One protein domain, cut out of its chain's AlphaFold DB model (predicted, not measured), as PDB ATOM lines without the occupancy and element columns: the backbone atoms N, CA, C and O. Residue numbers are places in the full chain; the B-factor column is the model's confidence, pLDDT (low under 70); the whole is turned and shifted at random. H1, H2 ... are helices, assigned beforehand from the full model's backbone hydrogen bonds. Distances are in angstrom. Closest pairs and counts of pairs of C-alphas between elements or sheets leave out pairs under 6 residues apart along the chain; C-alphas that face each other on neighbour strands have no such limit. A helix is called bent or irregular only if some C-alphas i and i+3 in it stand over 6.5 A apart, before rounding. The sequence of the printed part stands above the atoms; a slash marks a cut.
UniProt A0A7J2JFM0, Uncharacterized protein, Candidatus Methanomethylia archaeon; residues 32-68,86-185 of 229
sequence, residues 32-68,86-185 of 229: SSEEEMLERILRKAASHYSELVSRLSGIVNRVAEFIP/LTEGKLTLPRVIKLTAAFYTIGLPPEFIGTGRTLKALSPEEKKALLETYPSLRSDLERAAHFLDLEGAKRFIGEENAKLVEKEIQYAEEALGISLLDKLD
ATOM      1  N   SER A  32      23.829  42.812 245.562       95.00
ATOM      2  CA  SER A  32      24.800  42.091 244.726       95.00
ATOM      3  C   SER A  32      25.790  41.261 245.552       95.00
ATOM      4  O   SER A  32      26.149  40.159 245.159       95.00
ATOM      5  N   SER A  33      26.177  41.743 246.739       93.44
ATOM      6  CA  SER A  33      27.063  40.996 247.638       93.44
ATOM      7  C   SER A  33      26.391  39.753 248.242       93.44
ATOM      8  O   SER A  33      27.045  38.720 248.397       93.44
ATOM      9  N   GLU A  34      25.093  39.823 248.558       93.75
ATOM     10  CA  GLU A  34      24.321  38.666 249.029       93.75
ATOM     11  C   GLU A  34      24.125  37.642 247.907       93.75
ATOM     12  O   GLU A  34      24.327  36.450 248.137       93.75
ATOM     13  N   GLU A  35      23.809  38.088 246.689       95.19
ATOM     14  CA  GLU A  35      23.705  37.210 245.516       95.19
ATOM     15  C   GLU A  35      25.027  36.481 245.247       95.19
ATOM     16  O   GLU A  35      25.044  35.255 245.151       95.19
ATOM     17  N   GLU A  36      26.158  37.195 245.238       96.12
ATOM     18  CA  GLU A  36      27.491  36.596 245.095       96.12
ATOM     19  C   GLU A  36      27.791  35.569 246.200       96.12
ATOM     20  O   GLU A  36      28.391  34.516 245.950       96.12
ATOM     21  N   MET A  37      27.371  35.841 247.441       96.19
ATOM     22  CA  MET A  37      27.521  34.897 248.547       96.19
ATOM     23  C   MET A  37      26.677  33.634 248.335       96.19
ATOM     24  O   MET A  37      27.210  32.528 248.458       96.19
ATOM     25  N   LEU A  38      25.405  33.780 247.965       96.19
ATOM     26  CA  LEU A  38      24.508  32.659 247.679       96.19
ATOM     27  C   LEU A  38      24.996  31.835 246.482       96.19
ATOM     28  O   LEU A  38      24.971  30.606 246.532       96.19
ATOM     29  N   GLU A  39      25.529  32.472 245.441       96.81
ATOM     30  CA  GLU A  39      26.124  31.769 244.305       96.81
ATOM     31  C   GLU A  39      27.342  30.925 244.703       96.81
ATOM     32  O   GLU A  39      27.513  29.810 244.201       96.81
ATOM     33  N   ARG A  40      28.192  31.410 245.618       97.06
ATOM     34  CA  ARG A  40      29.310  30.608 246.151       97.06
ATOM     35  C   ARG A  40      28.809  29.385 246.915       97.06
ATOM     36  O   ARG A  40      29.334  28.290 246.704       97.06
ATOM     37  N   ILE A  41      27.771  29.546 247.737       97.75
ATOM     38  CA  ILE A  41      27.124  28.440 248.459       97.75
ATOM     39  C   ILE A  41      26.552  27.424 247.464       97.75
ATOM     40  O   ILE A  41      26.817  26.228 247.588       97.75
ATOM     41  N   LEU A  42      25.844  27.888 246.430       96.94
ATOM     42  CA  LEU A  42      25.281  27.039 245.378       96.94
ATOM     43  C   LEU A  42      26.359  26.262 244.619       96.94
ATOM     44  O   LEU A  42      26.166  25.079 244.349       96.94
ATOM     45  N   ARG A  43      27.508  26.874 244.306       97.06
ATOM     46  CA  ARG A  43      28.628  26.173 243.652       97.06
ATOM     47  C   ARG A  43      29.184  25.043 244.524       97.06
ATOM     48  O   ARG A  43      29.402  23.945 244.013       97.06
ATOM     49  N   LYS A  44      29.356  25.279 245.832       97.31
ATOM     50  CA  LYS A  44      29.767  24.239 246.797       97.31
ATOM     51  C   LYS A  44      28.726  23.117 246.874       97.31
ATOM     52  O   LYS A  44      29.078  21.948 246.727       97.31
ATOM     53  N   ALA A  45      27.449  23.477 247.018       96.94
ATOM     54  CA  ALA A  45      26.333  22.534 247.079       96.94
ATOM     55  C   ALA A  45      26.238  21.663 245.823       96.94
ATOM     56  O   ALA A  45      26.189  20.436 245.910       96.94
ATOM     57  N   ALA A  46      26.281  22.291 244.647       94.69
ATOM     58  CA  ALA A  46      26.222  21.605 243.367       94.69
ATOM     59  C   ALA A  46      27.398  20.641 243.186       94.69
ATOM     60  O   ALA A  46      27.193  19.535 242.691       94.69
ATOM     61  N   SER A  47      28.606  21.027 243.609       94.69
ATOM     62  CA  SER A  47      29.787  20.164 243.541       94.69
ATOM     63  C   SER A  47      29.625  18.911 244.410       94.69
ATOM     64  O   SER A  47      29.724  17.798 243.888       94.69
ATOM     65  N   HIS A  48      29.286  19.069 245.695       96.25
ATOM     66  CA  HIS A  48      29.124  17.934 246.611       96.25
ATOM     67  C   HIS A  48      27.959  17.018 246.222       96.25
ATOM     68  O   HIS A  48      28.105  15.791 246.247       96.25
ATOM     69  N   TYR A  49      26.823  17.604 245.826       95.62
ATOM     70  CA  TYR A  49      25.670  16.857 245.331       95.62
ATOM     71  C   TYR A  49      26.037  16.063 244.076       95.62
ATOM     72  O   TYR A  49      25.795  14.859 244.023       95.62
ATOM     73  N   SER A  50      26.664  16.711 243.085       91.88
ATOM     74  CA  SER A  50      27.017  16.079 241.808       91.88
ATOM     75  C   SER A  50      27.979  14.914 241.995       91.88
ATOM     76  O   SER A  50      27.815  13.886 241.344       91.88
ATOM     77  N   GLU A  51      28.955  15.031 242.895       92.75
ATOM     78  CA  GLU A  51      29.884  13.941 243.189       92.75
ATOM     79  C   GLU A  51      29.150  12.710 243.746       92.75
ATOM     80  O   GLU A  51      29.288  11.605 243.214       92.75
ATOM     81  N   LEU A  52      28.339  12.894 244.792       94.50
ATOM     82  CA  LEU A  52      27.698  11.773 245.480       94.50
ATOM     83  C   LEU A  52      26.547  11.181 244.662       94.50
ATOM     84  O   LEU A  52      26.452   9.961 244.536       94.50
ATOM     85  N   VAL A  53      25.721  12.013 244.022       94.12
ATOM     86  CA  VAL A  53      24.657  11.518 243.136       94.12
ATOM     87  C   VAL A  53      25.240  10.753 241.945       94.12
ATOM     88  O   VAL A  53      24.652   9.764 241.520       94.12
ATOM     89  N   SER A  54      26.417  11.142 241.434       91.94
ATOM     90  CA  SER A  54      27.078  10.417 240.341       91.94
ATOM     91  C   SER A  54      27.514   9.022 240.776       91.94
ATOM     92  O   SER A  54      27.285   8.066 240.038       91.94
ATOM     93  N   ARG A  55      28.056   8.877 241.994       94.12
ATOM     94  CA  ARG A  55      28.406   7.568 242.579       94.12
ATOM     95  C   ARG A  55      27.182   6.662 242.734       94.12
ATOM     96  O   ARG A  55      27.264   5.466 242.476       94.12
ATOM     97  N   LEU A  56      26.042   7.235 243.125       95.44
ATOM     98  CA  LEU A  56      24.801   6.494 243.391       95.44
ATOM     99  C   LEU A  56      23.905   6.320 242.155       95.44
ATOM    100  O   LEU A  56      22.950   5.544 242.178       95.44
ATOM    101  N   SER A  57      24.213   7.012 241.060       92.25
ATOM    102  CA  SER A  57      23.385   7.052 239.851       92.25
ATOM    103  C   SER A  57      23.059   5.669 239.290       92.25
ATOM    104  O   SER A  57      21.918   5.422 238.913       92.25
ATOM    105  N   GLY A  58      24.021   4.739 239.284       92.69
ATOM    106  CA  GLY A  58      23.833   3.399 238.731       92.69
ATOM    107  C   GLY A  58      22.724   2.619 239.436       92.69
ATOM    108  O   GLY A  58      21.838   2.075 238.779       92.69
ATOM    109  N   ILE A  59      22.733   2.595 240.773       95.19
ATOM    110  CA  ILE A  59      21.691   1.906 241.538       95.19
ATOM    111  C   ILE A  59      20.364   2.662 241.465       95.19
ATOM    112  O   ILE A  59      19.338   2.054 241.171       95.19
ATOM    113  N   VAL A  60      20.370   3.986 241.629       94.25
ATOM    114  CA  VAL A  60      19.136   4.786 241.636       94.25
ATOM    115  C   VAL A  60      18.429   4.749 240.278       94.25
ATOM    116  O   VAL A  60      17.203   4.645 240.238       94.25
ATOM    117  N   ASN A  61      19.173   4.751 239.167       93.44
ATOM    118  CA  ASN A  61      18.614   4.592 237.824       93.44
ATOM    119  C   ASN A  61      17.885   3.256 237.674       93.44
ATOM    120  O   ASN A  61      16.744   3.238 237.219       93.44
ATOM    121  N   ARG A  62      18.504   2.158 238.123       93.94
ATOM    122  CA  ARG A  62      17.883   0.827 238.083       93.94
ATOM    123  C   ARG A  62      16.623   0.766 238.941       93.94
ATOM    124  O   ARG A  62      15.611   0.236 238.506       93.94
ATOM    125  N   VAL A  63      16.651   1.330 240.148       95.25
ATOM    126  CA  VAL A  63      15.470   1.363 241.029       95.25
ATOM    127  C   VAL A  63      14.344   2.200 240.408       95.25
ATOM    128  O   VAL A  63      13.180   1.800 240.444       95.25
ATOM    129  N   ALA A  64      14.680   3.332 239.783       93.31
ATOM    130  CA  ALA A  64      13.729   4.237 239.141       93.31
ATOM    131  C   ALA A  64      12.929   3.596 237.991       93.31
ATOM    132  O   ALA A  64      11.812   4.041 237.708       93.31
ATOM    133  N   GLU A  65      13.452   2.548 237.348       91.44
ATOM    134  CA  GLU A  65      12.735   1.774 236.322       91.44
ATOM    135  C   GLU A  65      11.505   1.052 236.890       91.44
ATOM    136  O   GLU A  65      10.494   0.902 236.200       91.44
ATOM    137  N   PHE A  66      11.547   0.665 238.168       92.88
ATOM    138  CA  PHE A  66      10.464  -0.069 238.827       92.88
ATOM    139  C   PHE A  66       9.432   0.840 239.501       92.88
ATOM    140  O   PHE A  66       8.337   0.379 239.838       92.88
ATOM    141  N   ILE A  67       9.746   2.130 239.664       92.62
ATOM    142  CA  ILE A  67       8.839   3.102 240.274       92.62
ATOM    143  C   ILE A  67       7.598   3.291 239.384       92.62
ATOM    144  O   ILE A  67       7.733   3.597 238.192       92.62
ATOM    145  N   PRO A  68       6.381   3.128 239.939       87.50
ATOM    146  CA  PRO A  68       5.150   3.242 239.171       87.50
ATOM    147  C   PRO A  68       4.925   4.669 238.666       87.50
ATOM    148  O   PRO A  68       5.239   5.653 239.334       87.50
ATOM    149  N   LEU A  86      24.248  15.801 233.988       55.84
ATOM    150  CA  LEU A  86      25.073  16.481 235.000       55.84
ATOM    151  C   LEU A  86      26.487  16.798 234.488       55.84
ATOM    152  O   LEU A  86      27.140  17.713 234.973       55.84
ATOM    153  N   THR A  87      26.950  16.053 233.489       49.44
ATOM    154  CA  THR A  87      28.253  16.190 232.829       49.44
ATOM    155  C   THR A  87      28.061  15.871 231.358       49.44
ATOM    156  O   THR A  87      27.432  14.854 231.083       49.44
ATOM    157  N   GLU A  88      28.566  16.722 230.453       52.00
ATOM    158  CA  GLU A  88      28.716  16.553 228.986       52.00
ATOM    159  C   GLU A  88      28.207  15.211 228.396       52.00
ATOM    160  O   GLU A  88      28.972  14.390 227.897       52.00
ATOM    161  N   GLY A  89      26.900  14.942 228.493       51.62
ATOM    162  CA  GLY A  89      26.257  13.715 228.008       51.62
ATOM    163  C   GLY A  89      26.595  12.371 228.688       51.62
ATOM    164  O   GLY A  89      26.076  11.362 228.219       51.62
ATOM    165  N   LYS A  90      27.407  12.288 229.756       57.94
ATOM    166  CA  LYS A  90      27.853  10.983 230.314       57.94
ATOM    167  C   LYS A  90      26.955  10.386 231.397       57.94
ATOM    168  O   LYS A  90      26.910   9.166 231.527       57.94
ATOM    169  N   LEU A  91      26.249  11.214 232.166       68.31
ATOM    170  CA  LEU A  91      25.387  10.746 233.251       68.31
ATOM    171  C   LEU A  91      23.946  11.211 233.057       68.31
ATOM    172  O   LEU A  91      23.642  12.397 233.198       68.31
ATOM    173  N   THR A  92      23.058  10.263 232.768       79.25
ATOM    174  CA  THR A  92      21.615  10.483 232.667       79.25
ATOM    175  C   THR A  92      20.939  10.063 233.967       79.25
ATOM    176  O   THR A  92      20.958   8.894 234.346       79.25
ATOM    177  N   LEU A  93      20.341  11.025 234.670       85.88
ATOM    178  CA  LEU A  93      19.494  10.740 235.828       85.88
ATOM    179  C   LEU A  93      18.027  10.567 235.409       85.88
ATOM    180  O   LEU A  93      17.598  11.140 234.398       85.88
ATOM    181  N   PRO A  94      17.216   9.841 236.197       84.88
ATOM    182  CA  PRO A  94      15.794   9.721 235.963       84.88
ATOM    183  C   PRO A  94      15.130  11.079 236.203       84.88
ATOM    184  O   PRO A  94      15.690  12.000 236.807       84.88
ATOM    185  N   ARG A  95      13.874  11.212 235.773       84.75
ATOM    186  CA  ARG A  95      13.071  12.390 236.129       84.75
ATOM    187  C   ARG A  95      12.960  12.511 237.650       84.75
ATOM    188  O   ARG A  95      12.823  11.499 238.329       84.75
ATOM    189  N   VAL A  96      12.921  13.750 238.148       87.56
ATOM    190  CA  VAL A  96      13.018  14.059 239.588       87.56
ATOM    191  C   VAL A  96      12.073  13.229 240.463       87.56
ATOM    192  O   VAL A  96      12.540  12.641 241.418       87.56
ATOM    193  N   ILE A  97      10.805  13.044 240.080       89.75
ATOM    194  CA  ILE A  97       9.849  12.242 240.872       89.75
ATOM    195  C   ILE A  97      10.327  10.792 241.028       89.75
ATOM    196  O   ILE A  97      10.274  10.233 242.117       89.75
ATOM    197  N   LYS A  98      10.808  10.169 239.943       92.62
ATOM    198  CA  LYS A  98      11.323   8.793 239.984       92.62
ATOM    199  C   LYS A  98      12.657   8.711 240.716       92.62
ATOM    200  O   LYS A  98      12.877   7.742 241.430       92.62
ATOM    201  N   LEU A  99      13.515   9.718 240.546       93.56
ATOM    202  CA  LEU A  99      14.788   9.832 241.254       93.56
ATOM    203  C   LEU A  99      14.551   9.898 242.771       93.56
ATOM    204  O   LEU A  99      15.078   9.066 243.500       93.56
ATOM    205  N   THR A 100      13.701  10.822 243.226       95.69
ATOM    206  CA  THR A 100      13.302  10.968 244.630       95.69
ATOM    207  C   THR A 100      12.685   9.671 245.146       95.69
ATOM    208  O   THR A 100      13.149   9.122 246.139       95.69
ATOM    209  N   ALA A 101      11.695   9.117 244.438       95.81
ATOM    210  CA  ALA A 101      11.047   7.869 244.833       95.81
ATOM    211  C   ALA A 101      12.044   6.716 244.996       95.81
ATOM    212  O   ALA A 101      11.939   5.951 245.950       95.81
ATOM    213  N   ALA A 102      13.004   6.588 244.077       96.94
ATOM    214  CA  ALA A 102      14.024   5.552 244.116       96.94
ATOM    215  C   ALA A 102      14.953   5.702 245.328       96.94
ATOM    216  O   ALA A 102      15.185   4.721 246.027       96.94
ATOM    217  N   PHE A 103      15.412   6.921 245.612       98.00
ATOM    218  CA  PHE A 103      16.202   7.247 246.800       98.00
ATOM    219  C   PHE A 103      15.466   6.897 248.103       98.00
ATOM    220  O   PHE A 103      15.959   6.111 248.911       98.00
ATOM    221  N   TYR A 104      14.228   7.366 248.257       97.81
ATOM    222  CA  TYR A 104      13.404   7.012 249.415       97.81
ATOM    223  C   TYR A 104      13.150   5.497 249.515       97.81
ATOM    224  O   TYR A 104      13.175   4.938 250.604       97.81
ATOM    225  N   THR A 105      12.956   4.801 248.390       97.31
ATOM    226  CA  THR A 105      12.689   3.348 248.379       97.31
ATOM    227  C   THR A 105      13.905   2.516 248.788       97.31
ATOM    228  O   THR A 105      13.733   1.450 249.376       97.31
ATOM    229  N   ILE A 106      15.129   2.982 248.517       97.62
ATOM    230  CA  ILE A 106      16.333   2.334 249.061       97.62
ATOM    231  C   ILE A 106      16.593   2.710 250.526       97.62
ATOM    232  O   ILE A 106      17.521   2.169 251.102       97.62
ATOM    233  N   GLY A 107      15.799   3.594 251.139       97.50
ATOM    234  CA  GLY A 107      16.004   4.067 252.514       97.50
ATOM    235  C   GLY A 107      16.978   5.238 252.638       97.50
ATOM    236  O   GLY A 107      17.448   5.530 253.731       97.50
ATOM    237  N   LEU A 108      17.293   5.924 251.536       97.88
ATOM    238  CA  LEU A 108      18.201   7.069 251.525       97.88
ATOM    239  C   LEU A 108      17.511   8.302 250.931       97.88
ATOM    240  O   LEU A 108      17.580   8.494 249.718       97.88
ATOM    241  N   PRO A 109      16.869   9.149 251.750       97.81
ATOM    242  CA  PRO A 109      16.292  10.411 251.299       97.81
ATOM    243  C   PRO A 109      17.333  11.288 250.566       97.81
ATOM    244  O   PRO A 109      18.457  11.453 251.059       97.81
ATOM    245  N   PRO A 110      17.009  11.844 249.379       96.88
ATOM    246  CA  PRO A 110      17.953  12.611 248.565       96.88
ATOM    247  C   PRO A 110      18.420  13.921 249.223       96.88
ATOM    248  O   PRO A 110      19.423  14.494 248.804       96.88
ATOM    249  N   GLU A 111      17.729  14.390 250.260       97.38
ATOM    250  CA  GLU A 111      18.076  15.567 251.056       97.38
ATOM    251  C   GLU A 111      19.436  15.413 251.757       97.38
ATOM    252  O   GLU A 111      20.107  16.411 252.019       97.38
ATOM    253  N   PHE A 112      19.888  14.178 252.007       97.69
ATOM    254  CA  PHE A 112      21.194  13.883 252.609       97.69
ATOM    255  C   PHE A 112      22.331  13.754 251.585       97.69
ATOM    256  O   PHE A 112      23.477  13.487 251.948       97.69
ATOM    257  N   ILE A 113      22.057  13.970 250.296       96.81
ATOM    258  CA  ILE A 113      23.065  13.861 249.240       96.81
ATOM    259  C   ILE A 113      23.813  15.192 249.098       96.81
ATOM    260  O   ILE A 113      23.336  16.130 248.471       96.81
ATOM    261  N   GLY A 114      25.011  15.283 249.680       95.50
ATOM    262  CA  GLY A 114      25.895  16.451 249.564       95.50
ATOM    263  C   GLY A 114      25.586  17.610 250.520       95.50
ATOM    264  O   GLY A 114      26.388  18.544 250.617       95.50
ATOM    265  N   THR A 115      24.457  17.581 251.233       96.88
ATOM    266  CA  THR A 115      24.046  18.656 252.153       96.88
ATOM    267  C   THR A 115      24.999  18.805 253.335       96.88
ATOM    268  O   THR A 115      25.399  19.924 253.658       96.88
ATOM    269  N   GLY A 116      25.428  17.704 253.950       97.44
ATOM    270  CA  GLY A 116      26.310  17.728 255.113       97.44
ATOM    271  C   GLY A 116      27.680  18.315 254.815       97.44
ATOM    272  O   GLY A 116      28.122  19.262 255.467       97.44
ATOM    273  N   ARG A 117      28.349  17.805 253.775       97.38
ATOM    274  CA  ARG A 117      29.639  18.340 253.312       97.38
ATOM    275  C   ARG A 117      29.528  19.798 252.897       97.38
ATOM    276  O   ARG A 117      30.450  20.566 253.156       97.38
ATOM    277  N   THR A 118      28.402  20.192 252.305       97.81
ATOM    278  CA  THR A 118      28.143  21.599 251.990       97.81
ATOM    279  C   THR A 118      28.117  22.430 253.257       97.81
ATOM    280  O   THR A 118      28.921  23.347 253.359       97.81
ATOM    281  N   LEU A 119      27.290  22.064 254.240       97.62
ATOM    282  CA  LEU A 119      27.185  22.767 255.520       97.62
ATOM    283  C   LEU A 119      28.527  22.860 256.257       97.62
ATOM    284  O   LEU A 119      28.838  23.907 256.820       97.62
ATOM    285  N   LYS A 120      29.341  21.802 256.206       97.19
ATOM    286  CA  LYS A 120      30.689  21.782 256.786       97.19
ATOM    287  C   LYS A 120      31.684  22.691 256.055       97.19
ATOM    288  O   LYS A 120      32.597  23.215 256.682       97.19
ATOM    289  N   ALA A 121      31.536  22.863 254.743       96.94
ATOM    290  CA  ALA A 121      32.433  23.669 253.911       96.94
ATOM    291  C   ALA A 121      32.065  25.167 253.861       96.94
ATOM    292  O   ALA A 121      32.753  25.945 253.184       96.94
ATOM    293  N   LEU A 122      30.971  25.575 254.509       97.50
ATOM    294  CA  LEU A 122      30.573  26.978 254.593       97.50
ATOM    295  C   LEU A 122      31.363  27.712 255.676       97.50
ATOM    296  O   LEU A 122      31.574  27.185 256.769       97.50
ATOM    297  N   SER A 123      31.757  28.954 255.392       97.12
ATOM    298  CA  SER A 123      32.223  29.869 256.436       97.12
ATOM    299  C   SER A 123      31.074  30.216 257.399       97.12
ATOM    300  O   SER A 123      29.900  30.028 257.052       97.12
ATOM    301  N   PRO A 124      31.356  30.747 258.602       96.19
ATOM    302  CA  PRO A 124      30.311  31.207 259.517       96.19
ATOM    303  C   PRO A 124      29.334  32.207 258.876       96.19
ATOM    304  O   PRO A 124      28.127  32.120 259.103       96.19
ATOM    305  N   GLU A 125      29.837  33.112 258.034       95.75
ATOM    306  CA  GLU A 125      29.044  34.114 257.314       95.75
ATOM    307  C   GLU A 125      28.159  33.467 256.246       95.75
ATOM    308  O   GLU A 125      26.960  33.734 256.200       95.75
ATOM    309  N   GLU A 126      28.719  32.567 255.431       96.81
ATOM    310  CA  GLU A 126      27.962  31.823 254.417       96.81
ATOM    311  C   GLU A 126      26.867  30.961 255.057       96.81
ATOM    312  O   GLU A 126      25.738  30.906 254.571       96.81
ATOM    313  N   LYS A 127      27.182  30.302 256.177       95.81
ATOM    314  CA  LYS A 127      26.226  29.479 256.918       95.81
ATOM    315  C   LYS A 127      25.090  30.322 257.488       95.81
ATOM    316  O   LYS A 127      23.934  29.918 257.386       95.81
ATOM    317  N   LYS A 128      25.397  31.492 258.056       94.94
ATOM    318  CA  LYS A 128      24.379  32.434 258.529       94.94
ATOM    319  C   LYS A 128      23.468  32.876 257.380       94.94
ATOM    320  O   LYS A 128      22.254  32.739 257.502       94.94
ATOM    321  N   ALA A 129      24.045  33.306 256.257       95.06
ATOM    322  CA  ALA A 129      23.284  33.731 255.082       95.06
ATOM    323  C   ALA A 129      22.381  32.614 254.529       95.06
ATOM    324  O   ALA A 129      21.226  32.865 254.175       95.06
ATOM    325  N   LEU A 130      22.872  31.366 254.505       95.88
ATOM    326  CA  LEU A 130      22.075  30.204 254.108       95.88
ATOM    327  C   LEU A 130      20.867  30.011 255.027       95.88
ATOM    328  O   LEU A 130      19.761  29.834 254.531       95.88
ATOM    329  N   LEU A 131      21.063  30.032 256.347       94.44
ATOM    330  CA  LEU A 131      19.985  29.784 257.310       94.44
ATOM    331  C   LEU A 131      18.955  30.917 257.351       94.44
ATOM    332  O   LEU A 131      17.774  30.654 257.558       94.44
ATOM    333  N   GLU A 132      19.377  32.159 257.115       93.25
ATOM    334  CA  GLU A 132      18.463  33.297 256.974       93.25
ATOM    335  C   GLU A 132      17.644  33.207 255.675       93.25
ATOM    336  O   GLU A 132      16.451  33.509 255.674       93.25
ATOM    337  N   THR A 133      18.257  32.739 254.582       93.88
ATOM    338  CA  THR A 133      17.599  32.625 253.268       93.88
ATOM    339  C   THR A 133      16.738  31.365 253.137       93.88
ATOM    340  O   THR A 133      15.711  31.381 252.459       93.88
ATOM    341  N   TYR A 134      17.125  30.271 253.797       94.81
ATOM    342  CA  TYR A 134      16.431  28.985 253.785       94.81
ATOM    343  C   TYR A 134      16.086  28.527 255.214       94.81
ATOM    344  O   TYR A 134      16.648  27.552 255.723       94.81
ATOM    345  N   PRO A 135      15.133  29.206 255.878       92.62
ATOM    346  CA  PRO A 135      14.838  28.981 257.293       92.62
ATOM    347  C   PRO A 135      14.263  27.590 257.592       92.62
ATOM    348  O   PRO A 135      14.399  27.101 258.712       92.62
ATOM    349  N   SER A 136      13.638  26.928 256.612       95.62
ATOM    350  CA  SER A 136      13.069  25.588 256.796       95.62
ATOM    351  C   SER A 136      14.082  24.454 256.646       95.62
ATOM    352  O   SER A 136      13.720  23.315 256.929       95.62
ATOM    353  N   LEU A 137      15.349  24.732 256.295       96.81
ATOM    354  CA  LEU A 137      16.372  23.702 256.068       96.81
ATOM    355  C   LEU A 137      16.446  22.680 257.211       96.81
ATOM    356  O   LEU A 137      16.494  21.476 256.970       96.81
ATOM    357  N   ARG A 138      16.415  23.159 258.459       95.94
ATOM    358  CA  ARG A 138      16.434  22.302 259.652       95.94
ATOM    359  C   ARG A 138      15.237  21.353 259.682       95.94
ATOM    360  O   ARG A 138      15.423  20.145 259.759       95.94
ATOM    361  N   SER A 139      14.029  21.901 259.558       96.50
ATOM    362  CA  SER A 139      12.791  21.118 259.581       96.50
ATOM    363  C   SER A 139      12.643  20.191 258.374       96.50
ATOM    364  O   SER A 139      12.013  19.142 258.486       96.50
ATOM    365  N   ASP A 140      13.215  20.556 257.226       96.94
ATOM    366  CA  ASP A 140      13.178  19.734 256.018       96.94
ATOM    367  C   ASP A 140      14.077  18.499 256.178       96.94
ATOM    368  O   ASP A 140      13.649  17.391 255.851       96.94
ATOM    369  N   LEU A 141      15.267  18.651 256.776       97.69
ATOM    370  CA  LEU A 141      16.137  17.518 257.114       97.69
ATOM    371  C   LEU A 141      15.562  16.649 258.237       97.69
ATOM    372  O   LEU A 141      15.594  15.427 258.123       97.69
ATOM    373  N   GLU A 142      14.999  17.253 259.287       96.81
ATOM    374  CA  GLU A 142      14.321  16.508 260.359       96.81
ATOM    375  C   GLU A 142      13.145  15.687 259.806       96.81
ATOM    376  O   GLU A 142      12.983  14.522 260.160       96.81
ATOM    377  N   ARG A 143      12.358  16.251 258.878       96.50
ATOM    378  CA  ARG A 143      11.286  15.510 258.201       96.50
ATOM    379  C   ARG A 143      11.839  14.381 257.334       96.50
ATOM    380  O   ARG A 143      11.300  13.280 257.383       96.50
ATOM    381  N   ALA A 144      12.875  14.637 256.538       97.44
ATOM    382  CA  ALA A 144      13.486  13.611 255.693       97.44
ATOM    383  C   ALA A 144      14.050  12.450 256.531       97.44
ATOM    384  O   ALA A 144      13.948  11.291 256.129       97.44
ATOM    385  N   ALA A 145      14.571  12.740 257.726       97.56
ATOM    386  CA  ALA A 145      15.111  11.749 258.651       97.56
ATOM    387  C   ALA A 145      14.083  10.706 259.115       97.56
ATOM    388  O   ALA A 145      14.457   9.569 259.386       97.56
ATOM    389  N   HIS A 146      12.786  11.034 259.114       97.56
ATOM    390  CA  HIS A 146      11.723  10.063 259.414       97.56
ATOM    391  C   HIS A 146      11.630   8.923 258.390       97.56
ATOM    392  O   HIS A 146      10.932   7.939 258.618       97.56
ATOM    393  N   PHE A 147      12.335   9.042 257.265       97.81
ATOM    394  CA  PHE A 147      12.342   8.078 256.171       97.81
ATOM    395  C   PHE A 147      13.749   7.548 255.855       97.81
ATOM    396  O   PHE A 147      13.952   6.906 254.823       97.81
ATOM    397  N   LEU A 148      14.728   7.859 256.707       97.94
ATOM    398  CA  LEU A 148      16.119   7.459 256.555       97.94
ATOM    399  C   LEU A 148      16.357   6.108 257.237       97.94
ATOM    400  O   LEU A 148      16.253   5.986 258.451       97.94
ATOM    401  N   ASP A 149      16.736   5.110 256.448       97.50
ATOM    402  CA  ASP A 149      17.167   3.786 256.896       97.50
ATOM    403  C   ASP A 149      18.522   3.478 256.253       97.50
ATOM    404  O   ASP A 149      18.620   2.833 255.203       97.50
ATOM    405  N   LEU A 150      19.587   4.008 256.860       96.88
ATOM    406  CA  LEU A 150      20.936   3.889 256.312       96.88
ATOM    407  C   LEU A 150      21.431   2.434 256.305       96.88
ATOM    408  O   LEU A 150      22.105   2.019 255.359       96.88
ATOM    409  N   GLU A 151      21.055   1.644 257.312       94.94
ATOM    410  CA  GLU A 151      21.398   0.221 257.399       94.94
ATOM    411  C   GLU A 151      20.725  -0.602 256.291       94.94
ATOM    412  O   GLU A 151      21.358  -1.474 255.684       94.94
ATOM    413  N   GLY A 152      19.467  -0.306 255.955       95.38
ATOM    414  CA  GLY A 152      18.815  -0.875 254.776       95.38
ATOM    415  C   GLY A 152      19.446  -0.389 253.470       95.38
ATOM    416  O   GLY A 152      19.781  -1.204 252.600       95.38
ATOM    417  N   ALA A 153      19.704   0.917 253.354       97.12
ATOM    418  CA  ALA A 153      20.299   1.535 252.167       97.12
ATOM    419  C   ALA A 153      21.674   0.966 251.818       97.12
ATOM    420  O   ALA A 153      21.982   0.750 250.639       97.12
ATOM    421  N   LYS A 154      22.478   0.642 252.834       97.38
ATOM    422  CA  LYS A 154      23.800   0.019 252.718       97.38
ATOM    423  C   LYS A 154      23.813  -1.233 251.838       97.38
ATOM    424  O   LYS A 154      24.792  -1.465 251.130       97.38
ATOM    425  N   ARG A 155      22.721  -2.004 251.798       95.81
ATOM    426  CA  ARG A 155      22.585  -3.202 250.942       95.81
ATOM    427  C   ARG A 155      22.559  -2.875 249.448       95.81
ATOM    428  O   ARG A 155      22.901  -3.725 248.630       95.81
ATOM    429  N   PHE A 156      22.148  -1.660 249.094       97.06
ATOM    430  CA  PHE A 156      22.004  -1.195 247.715       97.06
ATOM    431  C   PHE A 156      23.177  -0.319 247.275       97.06
ATOM    432  O   PHE A 156      23.606  -0.402 246.126       97.06
ATOM    433  N   ILE A 157      23.696   0.514 248.181       97.06
ATOM    434  CA  ILE A 157      24.769   1.473 247.875       97.06
ATOM    435  C   ILE A 157      26.168   0.953 248.236       97.06
ATOM    436  O   ILE A 157      27.158   1.500 247.755       97.06
ATOM    437  N   GLY A 158      26.266  -0.109 249.040       97.12
ATOM    438  CA  GLY A 158      27.526  -0.679 249.517       97.12
ATOM    439  C   GLY A 158      28.133   0.068 250.711       97.12
ATOM    440  O   GLY A 158      27.808   1.222 250.986       97.12
ATOM    441  N   GLU A 159      29.053  -0.601 251.415       96.75
ATOM    442  CA  GLU A 159      29.699  -0.106 252.644       96.75
ATOM    443  C   GLU A 159      30.403   1.244 252.456       96.75
ATOM    444  O   GLU A 159      30.269   2.136 253.290       96.75
ATOM    445  N   GLU A 160      31.160   1.404 251.365       96.94
ATOM    446  CA  GLU A 160      31.920   2.633 251.108       96.94
ATOM    447  C   GLU A 160      30.984   3.842 251.004       96.94
ATOM    448  O   GLU A 160      31.189   4.846 251.686       96.94
ATOM    449  N   ASN A 161      29.924   3.735 250.196       97.44
ATOM    450  CA  ASN A 161      28.979   4.831 250.011       97.44
ATOM    451  C   ASN A 161      28.119   5.060 251.258       97.44
ATOM    452  O   ASN A 161      27.834   6.212 251.573       97.44
ATOM    453  N   ALA A 162      27.753   4.005 251.996       97.50
ATOM    454  CA  ALA A 162      27.039   4.144 253.264       97.50
ATOM    455  C   ALA A 162      27.843   4.972 254.275       97.50
ATOM    456  O   ALA A 162      27.299   5.907 254.849       97.50
ATOM    457  N   LYS A 163      29.156   4.735 254.398       97.44
ATOM    458  CA  LYS A 163      30.049   5.547 255.248       97.44
ATOM    459  C   LYS A 163      30.170   6.999 254.790       97.44
ATOM    460  O   LYS A 163      30.350   7.895 255.612       97.44
ATOM    461  N   LEU A 164      30.129   7.253 253.480       96.88
ATOM    462  CA  LEU A 164      30.130   8.625 252.962       96.88
ATOM    463  C   LEU A 164      28.835   9.350 253.338       96.88
ATOM    464  O   LEU A 164      28.897  10.485 253.800       96.88
ATOM    465  N   VAL A 165      27.691   8.686 253.181       97.56
ATOM    466  CA  VAL A 165      26.373   9.218 253.551       97.56
ATOM    467  C   VAL A 165      26.251   9.410 255.063       97.56
ATOM    468  O   VAL A 165      25.759  10.442 255.501       97.56
ATOM    469  N   GLU A 166      26.759   8.478 255.867       97.56
ATOM    470  CA  GLU A 166      26.809   8.614 257.326       97.56
ATOM    471  C   GLU A 166      27.532   9.903 257.736       97.56
ATOM    472  O   GLU A 166      27.029  10.676 258.548       97.56
ATOM    473  N   LYS A 167      28.671  10.200 257.094       97.31
ATOM    474  CA  LYS A 167      29.394  11.461 257.305       97.31
ATOM    475  C   LYS A 167      28.597  12.685 256.856       97.31
ATOM    476  O   LYS A 167      28.693  13.717 257.508       97.31
ATOM    477  N   GLU A 168      27.834  12.609 255.761       96.94
ATOM    478  CA  GLU A 168      26.927  13.702 255.361       96.94
ATOM    479  C   GLU A 168      25.917  13.997 256.476       96.94
ATOM    480  O   GLU A 168      25.708  15.153 256.840       96.94
ATOM    481  N   ILE A 169      25.325  12.956 257.055       97.62
ATOM    482  CA  ILE A 169      24.337  13.098 258.124       97.62
ATOM    483  C   ILE A 169      24.990  13.701 259.371       97.62
ATOM    484  O   ILE A 169      24.516  14.726 259.852       97.62
ATOM    485  N   GLN A 170      26.131  13.166 259.815       97.62
ATOM    486  CA  GLN A 170      26.880  13.688 260.968       97.62
ATOM    487  C   GLN A 170      27.265  15.164 260.792       97.62
ATOM    488  O   GLN A 170      27.089  15.975 261.697       97.62
ATOM    489  N   TYR A 171      27.733  15.557 259.604       97.75
ATOM    490  CA  TYR A 171      28.055  16.959 259.328       97.75
ATOM    491  C   TYR A 171      26.821  17.866 259.363       97.75
ATOM    492  O   TYR A 171      26.927  19.020 259.782       97.75
ATOM    493  N   ALA A 172      25.657  17.374 258.934       97.06
ATOM    494  CA  ALA A 172      24.406  18.117 259.042       97.06
ATOM    495  C   ALA A 172      23.938  18.241 260.504       97.06
ATOM    496  O   ALA A 172      23.531  19.330 260.913       97.06
ATOM    497  N   GLU A 173      24.050  17.172 261.298       96.75
ATOM    498  CA  GLU A 173      23.759  17.163 262.739       96.75
ATOM    499  C   GLU A 173      24.628  18.178 263.489       96.75
ATOM    500  O   GLU A 173      24.097  19.060 264.166       96.75
ATOM    501  N   GLU A 174      25.951  18.127 263.296       96.06
ATOM    502  CA  GLU A 174      26.913  19.069 263.883       96.06
ATOM    503  C   GLU A 174      26.622  20.515 263.462       96.06
ATOM    504  O   GLU A 174      26.652  21.441 264.276       96.06
ATOM    505  N   ALA A 175      26.320  20.736 262.179       95.12
ATOM    506  CA  ALA A 175      26.087  22.074 261.668       95.12
ATOM    507  C   ALA A 175      24.771  22.687 262.174       95.12
ATOM    508  O   ALA A 175      24.714  23.904 262.358       95.12
ATOM    509  N   LEU A 176      23.722  21.894 262.384       94.44
ATOM    510  CA  LEU A 176      22.379  22.401 262.700       94.44
ATOM    511  C   LEU A 176      21.939  22.125 264.148       94.44
ATOM    512  O   LEU A 176      20.864  22.579 264.565       94.44
ATOM    513  N   GLY A 177      22.754  21.396 264.913       94.56
ATOM    514  CA  GLY A 177      22.452  20.977 266.279       94.56
ATOM    515  C   GLY A 177      21.190  20.116 266.352       94.56
ATOM    516  O   GLY A 177      20.330  20.373 267.193       94.56
ATOM    517  N   ILE A 178      21.035  19.174 265.420       94.81
ATOM    518  CA  ILE A 178      19.892  18.249 265.315       94.81
ATOM    519  C   ILE A 178      20.360  16.799 265.404       94.81
ATOM    520  O   ILE A 178      21.548  16.533 265.283       94.81
ATOM    521  N   SER A 179      19.417  15.878 265.604       94.31
ATOM    522  CA  SER A 179      19.644  14.430 265.540       94.31
ATOM    523  C   SER A 179      18.739  13.836 264.464       94.31
ATOM    524  O   SER A 179      17.542  14.138 264.432       94.31
ATOM    525  N   LEU A 180      19.326  13.036 263.576       94.50
ATOM    526  CA  LEU A 180      18.737  12.552 262.332       94.50
ATOM    527  C   LEU A 180      18.730  11.018 262.244       94.50
ATOM    528  O   LEU A 180      17.760  10.460 261.748       94.50
ATOM    529  N   LEU A 181      19.767  10.320 262.721       90.81
ATOM    530  CA  LEU A 181      19.879   8.862 262.528       90.81
ATOM    531  C   LEU A 181      18.803   8.049 263.271       90.81
ATOM    532  O   LEU A 181      18.328   7.045 262.751       90.81
ATOM    533  N   ASP A 182      18.353   8.522 264.434       89.19
ATOM    534  CA  ASP A 182      17.411   7.795 265.302       89.19
ATOM    535  C   ASP A 182      15.951   8.251 265.118       89.19
ATOM    536  O   ASP A 182      15.141   8.203 266.046       89.19
ATOM    537  N   LYS A 183      15.618   8.785 263.937       92.81
ATOM    538  CA  LYS A 183      14.319   9.425 263.671       92.81
ATOM    539  C   LYS A 183      13.377   8.625 262.784       92.81
ATOM    540  O   LYS A 183      12.257   9.081 262.571       92.81
ATOM    541  N   LEU A 184      13.813   7.474 262.275       95.44
ATOM    542  CA  LEU A 184      13.025   6.635 261.375       95.44
ATOM    543  C   LEU A 184      11.650   6.308 261.980       95.44
ATOM    544  O   LEU A 184      11.556   5.770 263.081       95.44
ATOM    545  N   ASP A 185      10.590   6.618 261.237       96.44
ATOM    546  CA  ASP A 185       9.217   6.326 261.640       96.44
ATOM    547  C   ASP A 185       8.945   4.812 261.610       96.44
ATOM    548  O   ASP A 185       9.275   4.129 260.638       96.44
TER     549      ASP A 185
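What this domain is: This is residues 32 to 68 and 86 to 185 of the 229 residues of an uncharacterized protein of Candidatus Methanomethylia archaeon (UniProt A0A7J2JFM0). One long helix arm, H1a, runs along one side of the domain, and the short helices H3 and H4 cross over it, with the kinked H6 beyond H3 and H5 on the far side from H1a. At its far end H1 turns a sharp corner into the short arm H1b, which H2 crosses, and residues 106 to 114 thread through the middle. The printed part has 137 residues, with six named helices, H1 to H6 in order along the chain, and no named strand; the class is all helix. The whole is compact, with a radius of gyration of the C-alphas of 15.1 A and spans of 44 by 39 by 27 A.

Where its parts are: H1, residues 32 to 66, was assigned as one helix by its hydrogen bonds but is bent, with C-alphas 55 and 58 7.3 A apart. Its arm H1a, residues 32 to 55, begins at C-alpha 32 (24.800, 42.091, 244.726) and is 34.8 A long; H1b, residues 58 to 66, is 13.8 A long. H2 is residues 96 to 105, 13.9 A; H3 is residues 115 to 121, 9.9 A; H4 is residues 124 to 133, 14.2 A; H5 is residues 137 to 145, 12.3 A. H6, residues 150 to 176, is 19.6 A long and ends at C-alpha 176 (22.379, 22.401, 262.700). It is irregular, with C-alphas 156 and 159 9.2 A apart, and has a kink of 142 degrees near residue 157.

How they stand to each other: H1 is the hub, and its arms are about perpendicular at 82 degrees. H1a, with residues 41 to 49 alone, touches H3 at a steep tilt of 57 degrees, opposite ways; their closest C-alphas, those of Ala 45 and Thr 118, are 5.3 A apart. With residues 34 to 41 alone it touches H4, about perpendicular at 88 degrees, closest at C-alphas Met 37 and Glu 126, 6.6 A. H1b touches H2, about perpendicular at 81 degrees, closest at C-alphas Ala 64 and Ala 102, 5.2 A. H6, with residues 167 to 175 alone, touches H3 at a steep tilt of 49 degrees, the same way, closest at C-alphas Gly 116 and Glu 168, 4.1 A. H5 touches no helix; it is close to H6 but not clearly touching, with C-alphas Arg 138 and Leu 176 the closest at 6.7 A. H1a and H5 are apart. Every O i to N i+4 pair is within hydrogen-bond range in H1a, H2, H3, H4 and H5, against 4 of 5 in H1b and 18 of 23 in H6.

The domain as a whole: The two C-alphas farthest apart, those of Ser 32 and Arg 155, are 45.8 A apart. Residues 69 to 85 are cut out, with 24.3 A from C-alpha 68 to C-alpha 86. Of the links printed whole, H2 to H3 is short and the others are tight. Mean pLDDT of the printed part is 93.6; residues 86 to 91 are under 70.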